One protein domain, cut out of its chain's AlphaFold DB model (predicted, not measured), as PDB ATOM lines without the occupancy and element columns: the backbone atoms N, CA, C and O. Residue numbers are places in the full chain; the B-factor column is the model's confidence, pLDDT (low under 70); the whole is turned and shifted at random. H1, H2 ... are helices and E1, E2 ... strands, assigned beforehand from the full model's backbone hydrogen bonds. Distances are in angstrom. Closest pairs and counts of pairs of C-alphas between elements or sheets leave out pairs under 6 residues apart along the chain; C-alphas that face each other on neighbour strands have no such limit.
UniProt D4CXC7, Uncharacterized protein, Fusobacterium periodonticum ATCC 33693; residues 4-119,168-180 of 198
ATOM      1  N   TRP A   4     188.663 164.089 146.021       73.75
ATOM      2  CA  TRP A   4     188.437 163.248 144.845       73.75
ATOM      3  C   TRP A   4     188.249 164.085 143.566       73.75
ATOM      4  O   TRP A   4     188.913 163.815 142.575       73.75
ATOM      5  N   LEU A   5     187.470 165.176 143.616       70.12
ATOM      6  CA  LEU A   5     187.274 166.089 142.478       70.12
ATOM      7  C   LEU A   5     188.597 166.689 141.995       70.12
ATOM      8  O   LEU A   5     188.854 166.729 140.797       70.12
ATOM      9  N   LYS A   6     189.475 167.107 142.919       75.75
ATOM     10  CA  LYS A   6     190.813 167.611 142.563       75.75
ATOM     11  C   LYS A   6     191.659 166.544 141.859       75.75
ATOM     12  O   LYS A   6     192.387 166.866 140.921       75.75
ATOM     13  N   LYS A   7     191.571 165.286 142.308       79.50
ATOM     14  CA  LYS A   7     192.275 164.149 141.696       79.50
ATOM     15  C   LYS A   7     191.776 163.899 140.273       79.50
ATOM     16  O   LYS A   7     192.600 163.748 139.376       79.50
ATOM     17  N   GLU A   8     190.463 163.906 140.065       76.12
ATOM     18  CA  GLU A   8     189.870 163.719 138.736       76.12
ATOM     19  C   GLU A   8     190.212 164.874 137.793       76.12
ATOM     20  O   GLU A   8     190.697 164.646 136.687       76.12
ATOM     21  N   TYR A   9     190.120 166.115 138.272       78.50
ATOM     22  CA  TYR A   9     190.550 167.290 137.518       78.50
ATOM     23  C   TYR A   9     192.016 167.192 137.070       78.50
ATOM     24  O   TYR A   9     192.350 167.449 135.914       78.50
ATOM     25  N   GLY A  10     192.901 166.763 137.977       78.12
ATOM     26  CA  GLY A  10     194.316 166.547 137.680       78.12
ATOM     27  C   GLY A  10     194.560 165.433 136.658       78.12
ATOM     28  O   GLY A  10     195.458 165.560 135.829       78.12
ATOM     29  N   LYS A  11     193.760 164.359 136.668       81.44
ATOM     30  CA  LYS A  11     193.843 163.294 135.656       81.44
ATOM     31  C   LYS A  11     193.446 163.800 134.272       81.44
ATOM     32  O   LYS A  11     194.185 163.550 133.323       81.44
ATOM     33  N   LEU A  12     192.335 164.532 134.163       81.38
ATOM     34  CA  LEU A  12     191.876 165.121 132.898       81.38
ATOM     35  C   LEU A  12     192.902 166.117 132.343       81.38
ATOM     36  O   LEU A  12     193.218 166.094 131.156       81.38
ATOM     37  N   ALA A  13     193.506 166.926 133.216       81.69
ATOM     38  CA  ALA A  13     194.540 167.893 132.847       81.69
ATOM     39  C   ALA A  13     195.821 167.262 132.268       81.69
ATOM     40  O   ALA A  13     196.581 167.954 131.586       81.69
ATOM     41  N   ASN A  14     196.070 165.974 132.535       83.06
ATOM     42  CA  ASN A  14     197.224 165.228 132.024       83.06
ATOM     43  C   ASN A  14     196.949 164.515 130.691       83.06
ATOM     44  O   ASN A  14     197.855 163.872 130.156       83.06
ATOM     45  N   LYS A  15     195.717 164.576 130.174       85.31
ATOM     46  CA  LYS A  15     195.369 163.986 128.878       85.31
ATOM     47  C   LYS A  15     195.966 164.825 127.737       85.31
ATOM     48  O   LYS A  15     196.412 165.949 127.959       85.31
ATOM     49  N   LYS A  16     196.021 164.286 126.516       87.75
ATOM     50  CA  LYS A  16     196.609 164.981 125.348       87.75
ATOM     51  C   LYS A  16     195.579 165.397 124.308       87.75
ATOM     52  O   LYS A  16     195.770 166.413 123.639       87.75
ATOM     53  N   TYR A  17     194.505 164.628 124.182       88.38
ATOM     54  CA  TYR A  17     193.483 164.801 123.159       88.38
ATOM     55  C   TYR A  17     192.091 164.872 123.773       88.38
ATOM     56  O   TYR A  17     191.821 164.227 124.788       88.38
ATOM     57  N   LEU A  18     191.211 165.614 123.105       88.00
ATOM     58  CA  LEU A  18     189.770 165.563 123.300       88.00
ATOM     59  C   LEU A  18     189.125 165.065 122.010       88.00
ATOM     60  O   LEU A  18     189.354 165.625 120.938       88.00
ATOM     61  N   HIS A  19     188.326 164.016 122.118       88.88
ATOM     62  CA  HIS A  19     187.427 163.568 121.069       88.88
ATOM     63  C   HIS A  19     186.053 164.154 121.364       88.88
ATOM     64  O   HIS A  19     185.591 164.071 122.501       88.88
ATOM     65  N   ILE A  20     185.423 164.744 120.357       87.19
ATOM     66  CA  ILE A  20     184.101 165.360 120.441       87.19
ATOM     67  C   ILE A  20     183.208 164.651 119.432       87.19
ATOM     68  O   ILE A  20     183.549 164.599 118.248       87.19
ATOM     69  N   ALA A  21     182.094 164.110 119.911       85.06
ATOM     70  CA  ALA A  21     181.033 163.556 119.088       85.06
ATOM     71  C   ALA A  21     179.877 164.562 119.010       85.06
ATOM     72  O   ALA A  21     179.442 165.093 120.039       85.06
ATOM     73  N   TYR A  22     179.429 164.867 117.795       83.88
ATOM     74  CA  TYR A  22     178.424 165.893 117.529       83.88
ATOM     75  C   TYR A  22     177.577 165.561 116.298       83.88
ATOM     76  O   TYR A  22     177.953 164.703 115.500       83.88
ATOM     77  N   TYR A  23     176.442 166.244 116.152       79.62
ATOM     78  CA  TYR A  23     175.596 166.158 114.959       79.62
ATOM     79  C   TYR A  23     175.752 167.388 114.066       79.62
ATOM     80  O   TYR A  23     175.648 168.524 114.532       79.62
ATOM     81  N   GLU A  24     175.907 167.163 112.768       79.62
ATOM     82  CA  GLU A  24     175.922 168.204 111.739       79.62
ATOM     83  C   GLU A  24     175.185 167.681 110.509       79.62
ATOM     84  O   GLU A  24     175.469 166.583 110.039       79.62
ATOM     85  N   ASN A  25     174.205 168.447 110.019       76.50
ATOM     86  CA  ASN A  25     173.344 168.062 108.894       76.50
ATOM     87  C   ASN A  25     172.710 166.666 109.049       76.50
ATOM     88  O   ASN A  25     172.632 165.914 108.084       76.50
ATOM     89  N   ASN A  26     172.254 166.334 110.262       70.38
ATOM     90  CA  ASN A  26     171.630 165.049 110.614       70.38
ATOM     91  C   ASN A  26     172.566 163.832 110.514       70.38
ATOM     92  O   ASN A  26     172.111 162.694 110.540       70.38
ATOM     93  N   GLU A  27     173.876 164.062 110.442       74.62
ATOM     94  CA  GLU A  27     174.890 163.014 110.456       74.62
ATOM     95  C   GLU A  27     175.720 163.086 111.740       74.62
ATOM     96  O   GLU A  27     175.977 164.167 112.282       74.62
ATOM     97  N   GLN A  28     176.147 161.922 112.234       80.88
ATOM     98  CA  GLN A  28     177.050 161.823 113.379       80.88
ATOM     99  C   GLN A  28     178.496 162.036 112.943       80.88
ATOM    100  O   GLN A  28     179.023 161.316 112.093       80.88
ATOM    101  N   HIS A  29     179.174 162.956 113.619       85.38
ATOM    102  CA  HIS A  29     180.576 163.269 113.386       85.38
ATOM    103  C   HIS A  29     181.390 163.070 114.652       85.38
ATOM    104  O   HIS A  29     180.940 163.333 115.768       85.38
ATOM    105  N   ILE A  30     182.636 162.635 114.474       87.69
ATOM    106  CA  ILE A  30     183.620 162.553 115.551       87.69
ATOM    107  C   ILE A  30     184.855 163.325 115.111       87.69
ATOM    108  O   ILE A  30     185.543 162.934 114.168       87.69
ATOM    109  N   LYS A  31     185.180 164.394 115.839       91.31
ATOM    110  CA  LYS A  31     186.383 165.195 115.599       91.31
ATOM    111  C   LYS A  31     187.307 165.145 116.805       91.31
ATOM    112  O   LYS A  31     186.877 165.131 117.956       91.31
ATOM    113  N   ARG A  32     188.608 165.098 116.532       91.25
ATOM    114  CA  ARG A  32     189.655 165.055 117.554       91.25
ATOM    115  C   ARG A  32     190.439 166.354 117.563       91.25
ATOM    116  O   ARG A  32     190.877 166.829 116.518       91.25
ATOM    117  N   PHE A  33     190.727 166.829 118.764       91.81
ATOM    118  CA  PHE A  33     191.527 168.014 119.018       91.81
ATOM    119  C   PHE A  33     192.684 167.695 119.955       91.81
ATOM    120  O   PHE A  33     192.553 166.885 120.874       91.81
ATOM    121  N   LYS A  34     193.823 168.360 119.746       91.56
ATOM    122  CA  LYS A  34     194.851 168.459 120.787       91.56
ATOM    123  C   LYS A  34     194.312 169.353 121.889       91.56
ATOM    124  O   LYS A  34     193.766 170.411 121.602       91.56
ATOM    125  N   LEU A  35     194.518 168.966 123.142       89.62
ATOM    126  CA  LEU A  35     194.096 169.787 124.276       89.62
ATOM    127  C   LEU A  35     194.756 171.169 124.283       89.62
ATOM    128  O   LEU A  35     194.135 172.136 124.686       89.62
ATOM    129  N   THR A  36     195.974 171.291 123.754       90.50
ATOM    130  CA  THR A  36     196.660 172.586 123.594       90.50
ATOM    131  C   THR A  36     195.977 173.537 122.613       90.50
ATOM    132  O   THR A  36     196.315 174.715 122.587       90.50
ATOM    133  N   ASP A  37     195.065 173.030 121.784       93.56
ATOM    134  CA  ASP A  37     194.321 173.813 120.798       93.56
ATOM    135  C   ASP A  37     192.928 174.204 121.324       93.56
ATOM    136  O   ASP A  37     192.125 174.775 120.582       93.56
ATOM    137  N   LEU A  38     192.640 173.892 122.590       93.06
ATOM    138  CA  LEU A  38     191.359 174.119 123.240       93.06
ATOM    139  C   LEU A  38     191.538 174.879 124.555       93.06
ATOM    140  O   LEU A  38     192.449 174.612 125.332       93.06
ATOM    141  N   ASP A  39     190.588 175.761 124.839       93.81
ATOM    142  CA  ASP A  39     190.403 176.385 126.146       93.81
ATOM    143  C   ASP A  39     189.164 175.747 126.797       93.81
ATOM    144  O   ASP A  39     188.022 176.094 126.481       93.81
ATOM    145  N   ILE A  40     189.384 174.752 127.663       90.06
ATOM    146  CA  ILE A  40     188.316 173.943 128.271       90.06
ATOM    147  C   ILE A  40     187.953 174.483 129.655       90.06
ATOM    148  O   ILE A  40     188.815 174.683 130.512       90.06
ATOM    149  N   VAL A  41     186.660 174.662 129.904       90.12
ATOM    150  CA  VAL A  41     186.096 174.980 131.219       90.12
ATOM    151  C   VAL A  41     185.251 173.802 131.671       90.12
ATOM    152  O   VAL A  41     184.381 173.345 130.934       90.12
ATOM    153  N   LEU A  42     185.497 173.328 132.886       86.50
ATOM    154  CA  LEU A  42     184.720 172.277 133.532       86.50
ATOM    155  C   LEU A  42     183.947 172.866 134.713       86.50
ATOM    156  O   LEU A  42     184.369 173.859 135.309       86.50
ATOM    157  N   CYS A  43     182.854 172.225 135.087       82.94
ATOM    158  CA  CYS A  43     182.095 172.512 136.295       82.94
ATOM    159  C   CYS A  43     181.790 171.211 137.040       82.94
ATOM    160  O   CYS A  43     182.163 170.122 136.617       82.94
ATOM    161  N   THR A  44     181.137 171.328 138.184       78.50
ATOM    162  CA  THR A  44     180.581 170.200 138.928       78.50
ATOM    163  C   THR A  44     179.073 170.361 139.007       78.50
ATOM    164  O   THR A  44     178.625 171.387 139.530       78.50
ATOM    165  N   SER A  45     178.311 169.370 138.562       70.31
ATOM    166  CA  SER A  45     176.898 169.212 138.923       70.31
ATOM    167  C   SER A  45     176.765 168.371 140.200       70.31
ATOM    168  O   SER A  45     177.766 168.002 140.827       70.31
ATOM    169  N   CYS A  46     175.534 168.075 140.632       62.94
ATOM    170  CA  CYS A  46     175.289 167.256 141.824       62.94
ATOM    171  C   CYS A  46     175.940 165.862 141.769       62.94
ATOM    172  O   CYS A  46     176.238 165.306 142.828       62.94
ATOM    173  N   PHE A  47     176.212 165.325 140.575       59.78
ATOM    174  CA  PHE A  47     176.664 163.943 140.416       59.78
ATOM    175  C   PHE A  47     178.083 163.809 139.844       59.78
ATOM    176  O   PHE A  47     178.769 162.867 140.228       59.78
ATOM    177  N   ASN A  48     178.561 164.745 139.009       69.81
ATOM    178  CA  ASN A  48     179.801 164.566 138.238       69.81
ATOM    179  C   ASN A  48     180.609 165.860 138.010       69.81
ATOM    180  O   ASN A  48     180.228 166.954 138.428       69.81
ATOM    181  N   ILE A  49     181.781 165.701 137.379       75.38
ATOM    182  CA  ILE A  49     182.487 166.790 136.695       75.38
ATOM    183  C   ILE A  49     181.959 166.835 135.266       75.38
ATOM    184  O   ILE A  49     182.111 165.864 134.529       75.38
ATOM    185  N   ASP A  50     181.424 167.981 134.875       78.94
ATOM    186  CA  ASP A  50     180.836 168.190 133.560       78.94
ATOM    187  C   ASP A  50     181.645 169.217 132.777       78.94
ATOM    188  O   ASP A  50     182.385 170.042 133.330       78.94
ATOM    189  N   LEU A  51     181.516 169.165 131.460       83.81
ATOM    190  CA  LEU A  51     182.054 170.198 130.599       83.81
ATOM    191  C   LEU A  51     181.118 171.407 130.650       83.81
ATOM    192  O   LEU A  51     179.927 171.291 130.396       83.81
ATOM    193  N   TYR A  52     181.671 172.575 130.957       86.50
ATOM    194  CA  TYR A  52     180.923 173.829 130.964       86.50
ATOM    195  C   TYR A  52     181.029 174.544 129.615       86.50
ATOM    196  O   TYR A  52     180.045 175.030 129.067       86.50
ATOM    197  N   SER A  53     182.237 174.610 129.050       91.38
ATOM    198  CA  SER A  53     182.442 175.167 127.712       91.38
ATOM    199  C   SER A  53     183.771 174.748 127.099       91.38
ATOM    200  O   SER A  53     184.737 174.496 127.824       91.38
ATOM    201  N   ILE A  54     183.850 174.785 125.771       93.19
ATOM    202  CA  ILE A  54     185.084 174.629 124.993       93.19
ATOM    203  C   ILE A  54     185.242 175.855 124.104       93.19
ATOM    204  O   ILE A  54     184.339 176.190 123.344       93.19
ATOM    205  N   THR A  55     186.400 176.502 124.166       96.31
ATOM    206  CA  THR A  55     186.815 177.485 123.159       96.31
ATOM    207  C   THR A  55     187.815 176.833 122.217       96.31
ATOM    208  O   THR A  55     188.817 176.276 122.664       96.31
ATOM    209  N   PHE A  56     187.554 176.894 120.916       95.81
ATOM    210  CA  PHE A  56     188.380 176.269 119.890       95.81
ATOM    211  C   PHE A  56     189.392 177.284 119.352       95.81
ATOM    212  O   PHE A  56     189.059 178.141 118.538       95.81
ATOM    213  N   LEU A  57     190.650 177.203 119.793       94.62
ATOM    214  CA  LEU A  57     191.651 178.251 119.540       94.62
ATOM    215  C   LEU A  57     192.063 178.370 118.065       94.62
ATOM    216  O   LEU A  57     192.588 179.401 117.653       94.62
ATOM    217  N   LYS A  58     191.849 177.311 117.277       93.94
ATOM    218  CA  LYS A  58     192.195 177.247 115.847       93.94
ATOM    219  C   LYS A  58     190.988 177.268 114.913       93.94
ATOM    220  O   LYS A  58     191.172 177.377 113.705       93.94
ATOM    221  N   GLU A  59     189.778 177.144 115.449       92.56
ATOM    222  CA  GLU A  59     188.551 177.126 114.653       92.56
ATOM    223  C   GLU A  59     187.906 178.513 114.674       92.56
ATOM    224  O   GLU A  59     188.042 179.261 115.643       92.56
ATOM    225  N   LYS A  60     187.192 178.867 113.603       91.69
ATOM    226  CA  LYS A  60     186.459 180.143 113.534       91.69
ATOM    227  C   LYS A  60     185.114 180.085 114.256       91.69
ATOM    228  O   LYS A  60     184.649 181.106 114.752       91.69
ATOM    229  N   ILE A  61     184.497 178.905 114.278       92.31
ATOM    230  CA  ILE A  61     183.159 178.666 114.817       92.31
ATOM    231  C   ILE A  61     183.238 177.479 115.781       92.31
ATOM    232  O   ILE A  61     183.990 176.532 115.543       92.31
ATOM    233  N   GLY A  62     182.515 177.564 116.898       90.50
ATOM    234  CA  GLY A  62     182.375 176.468 117.848       90.50
ATOM    235  C   GLY A  62     181.594 175.303 117.243       90.50
ATOM    236  O   GLY A  62     180.855 175.463 116.278       90.50
ATOM    237  N   ILE A  63     181.753 174.115 117.817       89.19
ATOM    238  CA  ILE A  63     181.003 172.932 117.390       89.19
ATOM    239  C   ILE A  63     179.630 172.926 118.086       89.19
ATOM    240  O   ILE A  63     179.601 172.859 119.322       89.19
ATOM    241  N   PRO A  64     178.510 173.014 117.345       85.25
ATOM    242  CA  PRO A  64     177.175 172.856 117.912       85.25
ATOM    243  C   PRO A  64     176.866 171.378 118.193       85.25
ATOM    244  O   PRO A  64     177.595 170.485 117.764       85.25
ATOM    245  N   ASN A  65     175.753 171.111 118.878       79.44
ATOM    246  CA  ASN A  65     175.141 169.782 118.993       79.44
ATOM    247  C   ASN A  65     176.086 168.683 119.525       79.44
ATOM    248  O   ASN A  65     176.048 167.536 119.066       79.44
ATOM    249  N   ILE A  66     176.965 169.029 120.470       81.69
ATOM    250  CA  ILE A  66     177.910 168.094 121.092       81.69
ATOM    251  C   ILE A  66     177.138 167.135 122.001       81.69
ATOM    252  O   ILE A  66     176.591 167.566 123.012       81.69
ATOM    253  N   TYR A  67     177.135 165.841 121.693       77.12
ATOM    254  CA  TYR A  67     176.459 164.829 122.517       77.12
ATOM    255  C   TYR A  67     177.430 163.942 123.304       77.12
ATOM    256  O   TYR A  67     177.010 163.130 124.124       77.12
ATOM    257  N   GLY A  68     178.739 164.081 123.081       77.69
ATOM    258  CA  GLY A  68     179.726 163.346 123.859       77.69
ATOM    259  C   GLY A  68     181.125 163.925 123.758       77.69
ATOM    260  O   GLY A  68     181.540 164.427 122.711       77.69
ATOM    261  N   VAL A  69     181.898 163.770 124.835       82.50
ATOM    262  CA  VAL A  69     183.328 164.086 124.852       82.50
ATOM    263  C   VAL A  69     184.138 163.006 125.566       82.50
ATOM    264  O   VAL A  69     183.739 162.491 126.608       82.50
ATOM    265  N   LYS A  70     185.311 162.671 125.017       84.69
ATOM    266  CA  LYS A  70     186.244 161.695 125.602       84.69
ATOM    267  C   LYS A  70     187.667 162.232 125.610       84.69
ATOM    268  O   LYS A  70     188.173 162.691 124.586       84.69
ATOM    269  N   PHE A  71     188.338 162.137 126.753       84.25
ATOM    270  CA  PHE A  71     189.744 162.515 126.878       84.25
ATOM    271  C   PHE A  71     190.663 161.316 126.627       84.25
ATOM    272  O   PHE A  71     190.506 160.266 127.246       84.25
ATOM    273  N   SER A  72     191.684 161.493 125.790       83.19
ATOM    274  CA  SER A  72     192.624 160.433 125.409       83.19
ATOM    275  C   SER A  72     194.087 160.883 125.508       83.19
ATOM    276  O   SER A  72     194.411 162.073 125.494       83.19
ATOM    277  N   ASN A  73     194.992 159.910 125.637       80.12
ATOM    278  CA  ASN A  73     196.442 160.097 125.533       80.12
ATOM    279  C   ASN A  73     197.035 159.597 124.210       80.12
ATOM    280  O   ASN A  73     198.224 159.812 123.965       80.12
ATOM    281  N   ASN A  74     196.237 158.941 123.374       76.12
ATOM    282  CA  ASN A  74     196.708 158.143 122.256       76.12
ATOM    283  C   ASN A  74     196.219 158.726 120.927       76.12
ATOM    284  O   ASN A  74     195.029 158.933 120.714       76.12
ATOM    285  N   GLU A  75     197.142 158.954 119.994       68.56
ATOM    286  CA  GLU A  75     196.801 159.438 118.651       68.56
ATOM    287  C   GLU A  75     196.093 158.392 117.782       68.56
ATOM    288  O   GLU A  75     195.534 158.752 116.748       68.56
ATOM    289  N   ARG A  76     196.128 157.108 118.145       73.50
ATOM    290  CA  ARG A  76     195.538 156.022 117.347       73.50
ATOM    291  C   ARG A  76     194.233 155.479 117.923       73.50
ATOM    292  O   ARG A  76     193.652 154.572 117.340       73.50
ATOM    293  N   GLU A  77     193.769 156.020 119.047       71.62
ATOM    294  CA  GLU A  77     192.488 155.625 119.628       71.62
ATOM    295  C   GLU A  77     191.317 156.146 118.787       71.62
ATOM    296  O   GLU A  77     191.266 157.309 118.383       71.62
ATOM    297  N   SER A  78     190.360 155.258 118.532       75.69
ATOM    298  CA  SER A  78     189.051 155.588 117.980       75.69
ATOM    299  C   SER A  78     188.044 155.811 119.108       75.69
ATOM    300  O   SER A  78     188.215 155.304 120.213       75.69
ATOM    301  N   TRP A  79     186.939 156.498 118.819       76.81
ATOM    302  CA  TRP A  79     185.848 156.712 119.781       76.81
ATOM    303  C   TRP A  79     185.346 155.428 120.469       76.81
ATOM    304  O   TRP A  79     184.975 155.457 121.646       76.81
ATOM    305  N   ARG A  80     185.355 154.305 119.732       77.06
ATOM    306  CA  ARG A  80     184.904 152.981 120.191       77.06
ATOM    307  C   ARG A  80     185.945 152.244 121.036       77.06
ATOM    308  O   ARG A  80     185.567 151.456 121.886       77.06
ATOM    309  N   THR A  81     187.235 152.486 120.797       72.50
ATOM    310  CA  THR A  81     188.349 151.771 121.453       72.50
ATOM    311  C   THR A  81     188.875 152.486 122.692       72.50
ATOM    312  O   THR A  81     189.799 151.998 123.333       72.50
ATOM    313  N   ILE A  82     188.344 153.664 123.020       71.69
ATOM    314  CA  ILE A  82     188.600 154.305 124.310       71.69
ATOM    315  C   ILE A  82     187.788 153.510 125.350       71.69
ATOM    316  O   ILE A  82     186.643 153.860 125.634       71.69
ATOM    317  N   GLU A  83     188.366 152.389 125.812       54.00
ATOM    318  CA  GLU A  83     187.766 151.413 126.746       54.00
ATOM    319  C   GLU A  83     187.542 152.009 128.137       54.00
ATOM    320  O   GLU A  83     186.513 151.784 128.766       54.00
ATOM    321  N   GLU A  84     188.487 152.826 128.600       51.59
ATOM    322  CA  GLU A  84     188.382 153.536 129.868       51.59
ATOM    323  C   GLU A  84     187.997 154.992 129.610       51.59
ATOM    324  O   GLU A  84     188.839 155.896 129.519       51.59
ATOM    325  N   ALA A  85     186.693 155.243 129.547       43.03
ATOM    326  CA  ALA A  85     186.168 156.536 129.943       43.03
ATOM    327  C   ALA A  85     186.561 156.763 131.413       43.03
ATOM    328  O   ALA A  85     185.844 156.375 132.329       43.03
ATOM    329  N   TYR A  86     187.727 157.360 131.663       41.94
ATOM    330  CA  TYR A  86     188.179 157.749 133.007       41.94
ATOM    331  C   TYR A  86     187.407 158.986 133.498       41.94
ATOM    332  O   TYR A  86     187.995 159.959 133.955       41.94
ATOM    333  N   HIS A  87     186.082 158.916 133.383       45.72
ATOM    334  CA  HIS A  87     185.094 159.988 133.370       45.72
ATOM    335  C   HIS A  87     184.938 160.588 131.982       45.72
ATOM    336  O   HIS A  87     185.653 161.494 131.552       45.72
ATOM    337  N   GLU A  88     183.957 160.042 131.270       46.06
ATOM    338  CA  GLU A  88     183.163 160.840 130.353       46.06
ATOM    339  C   GLU A  88     182.680 162.042 131.169       46.06
ATOM    340  O   GLU A  88     181.921 161.895 132.127       46.06
ATOM    341  N   ALA A  89     183.188 163.237 130.855       43.97
ATOM    342  CA  ALA A  89     182.440 164.441 131.160       43.97
ATOM    343  C   ALA A  89     181.199 164.313 130.284       43.97
ATOM    344  O   ALA A  89     181.209 164.708 129.119       43.97
ATOM    345  N   TYR A  90     180.202 163.594 130.789       44.62
ATOM    346  CA  TYR A  90     178.940 163.452 130.118       44.62
ATOM    347  C   TYR A  90     178.376 164.867 130.088       44.62
ATOM    348  O   TYR A  90     177.805 165.349 131.063       44.62
ATOM    349  N   CYS A  91     178.551 165.559 128.962       43.72
ATOM    350  CA  CYS A  91     177.571 166.546 128.545       43.72
ATOM    351  C   CYS A  91     176.272 165.777 128.371       43.72
ATOM    352  O   CYS A  91     175.946 165.330 127.273       43.72
ATOM    353  N   THR A  92     175.605 165.509 129.486       37.69
ATOM    354  CA  THR A  92     174.412 164.685 129.533       37.69
ATOM    355  C   THR A  92     173.259 165.562 129.095       37.69
ATOM    356  O   THR A  92     172.432 165.905 129.916       37.69
ATOM    357  N   TYR A  93     173.218 165.936 127.815       45.31
ATOM    358  CA  TYR A  93     172.012 166.459 127.180       45.31
ATOM    359  C   TYR A  93     171.789 165.753 125.842       45.31
ATOM    360  O   TYR A  93     172.090 166.226 124.746       45.31
ATOM    361  N   THR A  94     171.370 164.502 126.028       39.31
ATOM    362  CA  THR A  94     170.232 163.835 125.390       39.31
ATOM    363  C   THR A  94     169.681 164.491 124.126       39.31
ATOM    364  O   THR A  94     168.763 165.300 124.162       39.31
ATOM    365  N   ASN A  95     170.154 164.006 122.979       39.47
ATOM    366  CA  ASN A  95     169.202 163.600 121.959       39.47
ATOM    367  C   ASN A  95     168.990 162.095 122.139       39.47
ATOM    368  O   ASN A  95     169.905 161.302 121.928       39.47
ATOM    369  N   LEU A  96     167.833 161.714 122.656       40.31
ATOM    370  CA  LEU A  96     167.450 160.316 122.844       40.31
ATOM    371  C   LEU A  96     166.069 160.160 122.218       40.31
ATOM    372  O   LEU A  96     165.108 159.722 122.854       40.31
ATOM    373  N   ASP A  97     165.997 160.480 120.933       36.56
ATOM    374  CA  ASP A  97     165.099 159.712 120.102       36.56
ATOM    375  C   ASP A  97     165.706 158.305 119.941       36.56
ATOM    376  O   ASP A  97     166.856 158.144 119.543       36.56
ATOM    377  N   ASN A  98     164.965 157.273 120.352       38.16
ATOM    378  CA  ASN A  98     165.331 155.877 120.061       38.16
ATOM    379  C   ASN A  98     164.889 155.487 118.642       38.16
ATOM    380  O   ASN A  98     165.114 154.343 118.247       38.16
ATOM    381  N   TYR A  99     164.206 156.389 117.927       41.72
ATOM    382  CA  TYR A  99     163.475 156.091 116.702       41.72
ATOM    383  C   TYR A  99     163.858 156.983 115.516       41.72
ATOM    384  O   TYR A  99     163.576 156.586 114.386       41.72
ATOM    385  N   ASP A 100     164.529 158.117 115.737       44.84
ATOM    386  CA  ASP A 100     164.922 159.033 114.664       44.84
ATOM    387  C   ASP A 100     166.371 159.531 114.813       44.84
ATOM    388  O   ASP A 100     166.682 160.450 115.572       44.84
ATOM    389  N   GLU A 101     167.279 158.919 114.047       48.38
ATOM    390  CA  GLU A 101     168.689 159.323 113.954       48.38
ATOM    391  C   GLU A 101     168.874 160.686 113.254       48.38
ATOM    392  O   GLU A 101     169.981 161.224 113.259       48.38
ATOM    393  N   SER A 102     167.811 161.260 112.670       45.00
ATOM    394  CA  SER A 102     167.865 162.524 111.927       45.00
ATOM    395  C   SER A 102     167.649 163.778 112.781       45.00
ATOM    396  O   SER A 102     167.779 164.893 112.274       45.00
ATOM    397  N   ALA A 103     167.351 163.639 114.077       53.06
ATOM    398  CA  ALA A 103     167.190 164.783 114.969       53.06
ATOM    399  C   ALA A 103     168.553 165.357 115.426       53.06
ATOM    400  O   ALA A 103     169.493 164.628 115.741       53.06
ATOM    401  N   GLY A 104     168.672 166.687 115.493       52.19
ATOM    402  CA  GLY A 104     169.833 167.383 116.070       52.19
ATOM    403  C   GLY A 104     169.723 167.562 117.594       52.19
ATOM    404  O   GLY A 104     168.628 167.587 118.143       52.19
ATOM    405  N   SER A 105     170.854 167.711 118.294       60.06
ATOM    406  CA  SER A 105     170.904 167.984 119.745       60.06
ATOM    407  C   SER A 105     171.047 169.482 120.018       60.06
ATOM    408  O   SER A 105     171.938 170.094 119.456       60.06
ATOM    409  N   VAL A 106     170.263 170.076 120.925       66.44
ATOM    410  CA  VAL A 106     170.471 171.474 121.374       66.44
ATOM    411  C   VAL A 106     171.239 171.498 122.701       66.44
ATOM    412  O   VAL A 106     170.800 172.064 123.696       66.44
ATOM    413  N   SER A 107     172.391 170.827 122.739       73.25
ATOM    414  CA  SER A 107     173.190 170.663 123.963       73.25
ATOM    415  C   SER A 107     174.084 171.854 124.298       73.25
ATOM    416  O   SER A 107     174.611 171.949 125.412       73.25
ATOM    417  N   CYS A 108     174.304 172.758 123.343       80.25
ATOM    418  CA  CYS A 108     175.185 173.897 123.529       80.25
ATOM    419  C   CYS A 108     174.730 175.143 122.768       80.25
ATOM    420  O   CYS A 108     174.123 175.073 121.701       80.25
ATOM    421  N   GLU A 109     175.083 176.294 123.324       85.56
ATOM    422  CA  GLU A 109     175.075 177.579 122.643       85.56
ATOM    423  C   GLU A 109     176.439 177.802 121.973       85.56
ATOM    424  O   GLU A 109     177.490 177.570 122.582       85.56
ATOM    425  N   VAL A 110     176.437 178.258 120.717       87.75
ATOM    426  CA  VAL A 110     177.664 178.588 119.977       87.75
ATOM    427  C   VAL A 110     177.813 180.101 119.873       87.75
ATOM    428  O   VAL A 110     177.000 180.774 119.247       87.75
ATOM    429  N   ILE A 111     178.893 180.629 120.455       90.94
ATOM    430  CA  ILE A 111     179.224 182.058 120.470       90.94
ATOM    431  C   ILE A 111     180.614 182.228 119.854       90.94
ATOM    432  O   ILE A 111     181.636 181.989 120.501       90.94
ATOM    433  N   GLY A 112     180.667 182.612 118.576       95.06
ATOM    434  CA  GLY A 112     181.924 182.657 117.824       95.06
ATOM    435  C   GLY A 112     182.591 181.279 117.791       95.06
ATOM    436  O   GLY A 112     181.957 180.292 117.427       95.06
ATOM    437  N   ASN A 113     183.853 181.192 118.220       95.44
ATOM    438  CA  ASN A 113     184.616 179.942 118.305       95.44
ATOM    439  C   ASN A 113     184.431 179.174 119.628       95.44
ATOM    440  O   ASN A 113     185.245 178.308 119.953       95.44
ATOM    441  N   LYS A 114     183.414 179.502 120.428       95.69
ATOM    442  CA  LYS A 114     183.132 178.860 121.715       95.69
ATOM    443  C   LYS A 114     181.824 178.079 121.649       95.69
ATOM    444  O   LYS A 114     180.823 178.606 121.180       95.69
ATOM    445  N   SER A 115     181.832 176.870 122.203       92.44
ATOM    446  CA  SER A 115     180.630 176.088 122.508       92.44
ATOM    447  C   SER A 115     180.428 176.043 124.017       92.44
ATOM    448  O   SER A 115     181.306 175.571 124.747       92.44
ATOM    449  N   GLN A 116     179.299 176.547 124.501       90.75
ATOM    450  CA  GLN A 116     178.924 176.558 125.913       90.75
ATOM    451  C   GLN A 116     177.779 175.586 126.160       90.75
ATOM    452  O   GLN A 116     176.753 175.664 125.497       90.75
ATOM    453  N   ILE A 117     177.965 174.659 127.095       86.06
ATOM    454  CA  ILE A 117     176.977 173.624 127.394       86.06
ATOM    455  C   ILE A 117     175.792 174.252 128.123       86.06
ATOM    456  O   ILE A 117     175.974 175.085 129.017       86.06
ATOM    457  N   ARG A 118     174.588 173.856 127.716       80.94
ATOM    458  CA  ARG A 118     173.329 174.286 128.324       80.94
ATOM    459  C   ARG A 118     173.017 173.396 129.516       80.94
ATOM    460  O   ARG A 118     173.069 172.187 129.377       80.94
ATOM    461  N   PHE A 119     172.733 173.994 130.668       78.81
ATOM    462  CA  PHE A 119     172.314 173.290 131.897       78.81
ATOM    463  C   PHE A 119     170.847 173.589 132.256       78.81
ATOM    464  O   PHE A 119     170.293 173.003 133.181       78.81
ATOM    465  N   VAL A 168     164.018 171.678 138.659       59.94
ATOM    466  CA  VAL A 168     164.956 170.820 137.927       59.94
ATOM    467  C   VAL A 168     166.236 171.573 137.565       59.94
ATOM    468  O   VAL A 168     167.331 171.025 137.735       59.94
ATOM    469  N   ASP A 169     166.130 172.839 137.155       59.94
ATOM    470  CA  ASP A 169     167.292 173.672 136.837       59.94
ATOM    471  C   ASP A 169     168.208 173.800 138.063       59.94
ATOM    472  O   ASP A 169     169.431 173.666 137.962       59.94
ATOM    473  N   HIS A 170     167.625 173.952 139.259       64.56
ATOM    474  CA  HIS A 170     168.365 174.076 140.515       64.56
ATOM    475  C   HIS A 170     169.193 172.839 140.897       64.56
ATOM    476  O   HIS A 170     170.246 172.984 141.536       64.56
ATOM    477  N   ILE A 171     168.776 171.635 140.490       64.38
ATOM    478  CA  ILE A 171     169.506 170.383 140.755       64.38
ATOM    479  C   ILE A 171     170.784 170.306 139.909       64.38
ATOM    480  O   ILE A 171     171.828 169.864 140.403       64.38
ATOM    481  N   TYR A 172     170.734 170.768 138.660       66.44
ATOM    482  CA  TYR A 172     171.842 170.654 137.702       66.44
ATOM    483  C   TYR A 172     172.676 171.929 137.560       66.44
ATOM    484  O   TYR A 172     173.659 171.930 136.817       66.44
ATOM    485  N   LEU A 173     172.360 172.975 138.335       77.12
ATOM    486  CA  LEU A 173     173.114 174.226 138.362       77.12
ATOM    487  C   LEU A 173     174.633 173.975 138.458       77.12
ATOM    488  O   LEU A 173     175.107 173.388 139.445       77.12
ATOM    489  N   PRO A 174     175.423 174.458 137.481       79.31
ATOM    490  CA  PRO A 174     176.856 174.227 137.455       79.31
ATOM    491  C   PRO A 174     177.534 174.961 138.615       79.31
ATOM    492  O   PRO A 174     177.434 176.178 138.775       79.31
ATOM    493  N   LYS A 175     178.281 174.214 139.429       80.75
ATOM    494  CA  LYS A 175     179.083 174.729 140.549       80.75
ATOM    495  C   LYS A 175     180.571 174.581 140.239       80.75
ATOM    496  O   LYS A 175     180.958 173.823 139.358       80.75
ATOM    497  N   ASN A 176     181.432 175.279 140.984       80.44
ATOM    498  CA  ASN A 176     182.898 175.159 140.874       80.44
ATOM    499  C   ASN A 176     183.439 175.278 139.429       80.44
ATOM    500  O   ASN A 176     184.312 174.506 139.031       80.44
ATOM    501  N   ILE A 177     182.917 176.232 138.653       86.25
ATOM    502  CA  ILE A 177     183.318 176.472 137.261       86.25
ATOM    503  C   ILE A 177     184.801 176.869 137.222       86.25
ATOM    504  O   ILE A 177     185.205 177.873 137.811       86.25
ATOM    505  N   ALA A 178     185.625 176.073 136.546       83.38
ATOM    506  CA  ALA A 178     187.071 176.245 136.517       83.38
ATOM    507  C   ALA A 178     187.669 175.868 135.156       83.38
ATOM    508  O   ALA A 178     187.294 174.863 134.548       83.38
ATOM    509  N   LYS A 179     188.662 176.650 134.709       85.38
ATOM    510  CA  LYS A 179     189.463 176.357 133.509       85.38
ATOM    511  C   LYS A 179     190.390 175.164 133.729       85.38
ATOM    512  O   LYS A 179     191.203 175.181 134.660       85.38
ATOM    513  N   LEU A 180     190.323 174.183 132.830       80.12
ATOM    514  CA  LEU A 180     191.183 173.006 132.844       80.12
ATOM    515  C   LEU A 180     192.599 173.423 132.449       80.12
ATOM    516  O   LEU A 180     192.908 173.638 131.282       80.12
TER     517      LEU A 180
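What this domain is: This is residues 4 to 119 and 168 to 180 of the 198 residues of an uncharacterized protein of Fusobacterium periodonticum ATCC 33693 (UniProt D4CXC7). Picture a curled sheet of five strands, E6, E7, E4, E3 and E8, with a smaller sheet of three strands, E2, E1 and E5, set only partly face to face with it and its strands crossed over those of the larger one. Helix H1 packs at one side over E3 and reaches the smaller sheet with its residues 11 to 13, short helix H2 lies far out before E8, and a long link without a named element, residues 73 to 107, winds from E5 to E6. The printed part has 129 residues, with two named helices and eight named strands in the order H1, E1, E2, E3, E4, E5, E6, E7, H2, E8; both sheets are antiparallel throughout, in the orders E6, E7, E4, E3, E8 and E2, E1, E5. The class is mixed, helices and strands, and the whole is compact, with a radius of gyration of the C-alphas of 14.2 A and spans of 40 by 39 by 31 A.

Where its parts are: Find C-alpha 4 at (188.437, 163.248, 144.845); from there H1 runs through residues 4 to 13, 14.2 A long. Next read E1, residues 17 to 24, 21.2 A, and E2, residues 27 to 34, 23.1 A. Then come E3, residues 38 to 44, 19.4 A, and E4, residues 49 to 56, 20.2 A, which bends by 52 degrees at residue 52. Look for E5 from C-alpha 66 at (177.910, 168.094, 121.092) to residue 72, 17.1 A. Past the long link you reach E6, residues 108 to 111, and E7, residues 114 to 117. After the cut read H2, residues 168 to 172, and E8, residues 175 to 179, 12.6 A, which ends at C-alpha 179 at (189.463, 176.357, 133.509).

How they stand to each other: Start with the larger sheet, which is strongly twisted and has E6 and E8 as its edge strands. E6 and E7 form a hairpin, with N 109 and O 116 2.8 A apart. E7 and E4 are antiparallel at 161 degrees, with N 115 and O 54 at 2.8 A. E4 and E3 form a hairpin, with N 41 and O 53 at 2.8 A. E3 and E8 are antiparallel at 162 degrees, with N 42 and O 178 at 2.9 A. H1 is on this sheet at a height of 9.8 A over it; it lies over E3 and runs along the strands, at 11 degrees to E3 on the local plane. H1 only grazes the other sheet, with its residues 11 to 13; there the closest C-alphas of H1 and E5 are those of Leu 12 and Phe 71, 6.9 A apart. In that sheet E1 and E2 form a hairpin, with N 20 and O 31 at 2.8 A, and E1 and E5 are antiparallel at 162 degrees, with N 19 and O 70 at 2.8 A. E2 and E3 meet only through their link. E5 and E7 are apart, but only just, at 8.4 A, and H2 is not on either sheet. In H1 each O i to N i+4 pair is within hydrogen-bond range; in H2 it is 0 of 1, with 2 of 2 O i to N i+3 pairs within range.

The domain as a whole: The C-alphas of Arg 76 and His 170 are the two farthest apart, at 40.0 A. Residues 120 to 167 are not printed, and C-alphas 119 and 168 are 9.8 A apart across the cut. Of the links printed whole, E5 to E6 is long, with 35 residues. The mean pLDDT of the printed part is 75.5; look for values under 70 at residues 46 to 48, 75, 83 to 106 and 168 to 172.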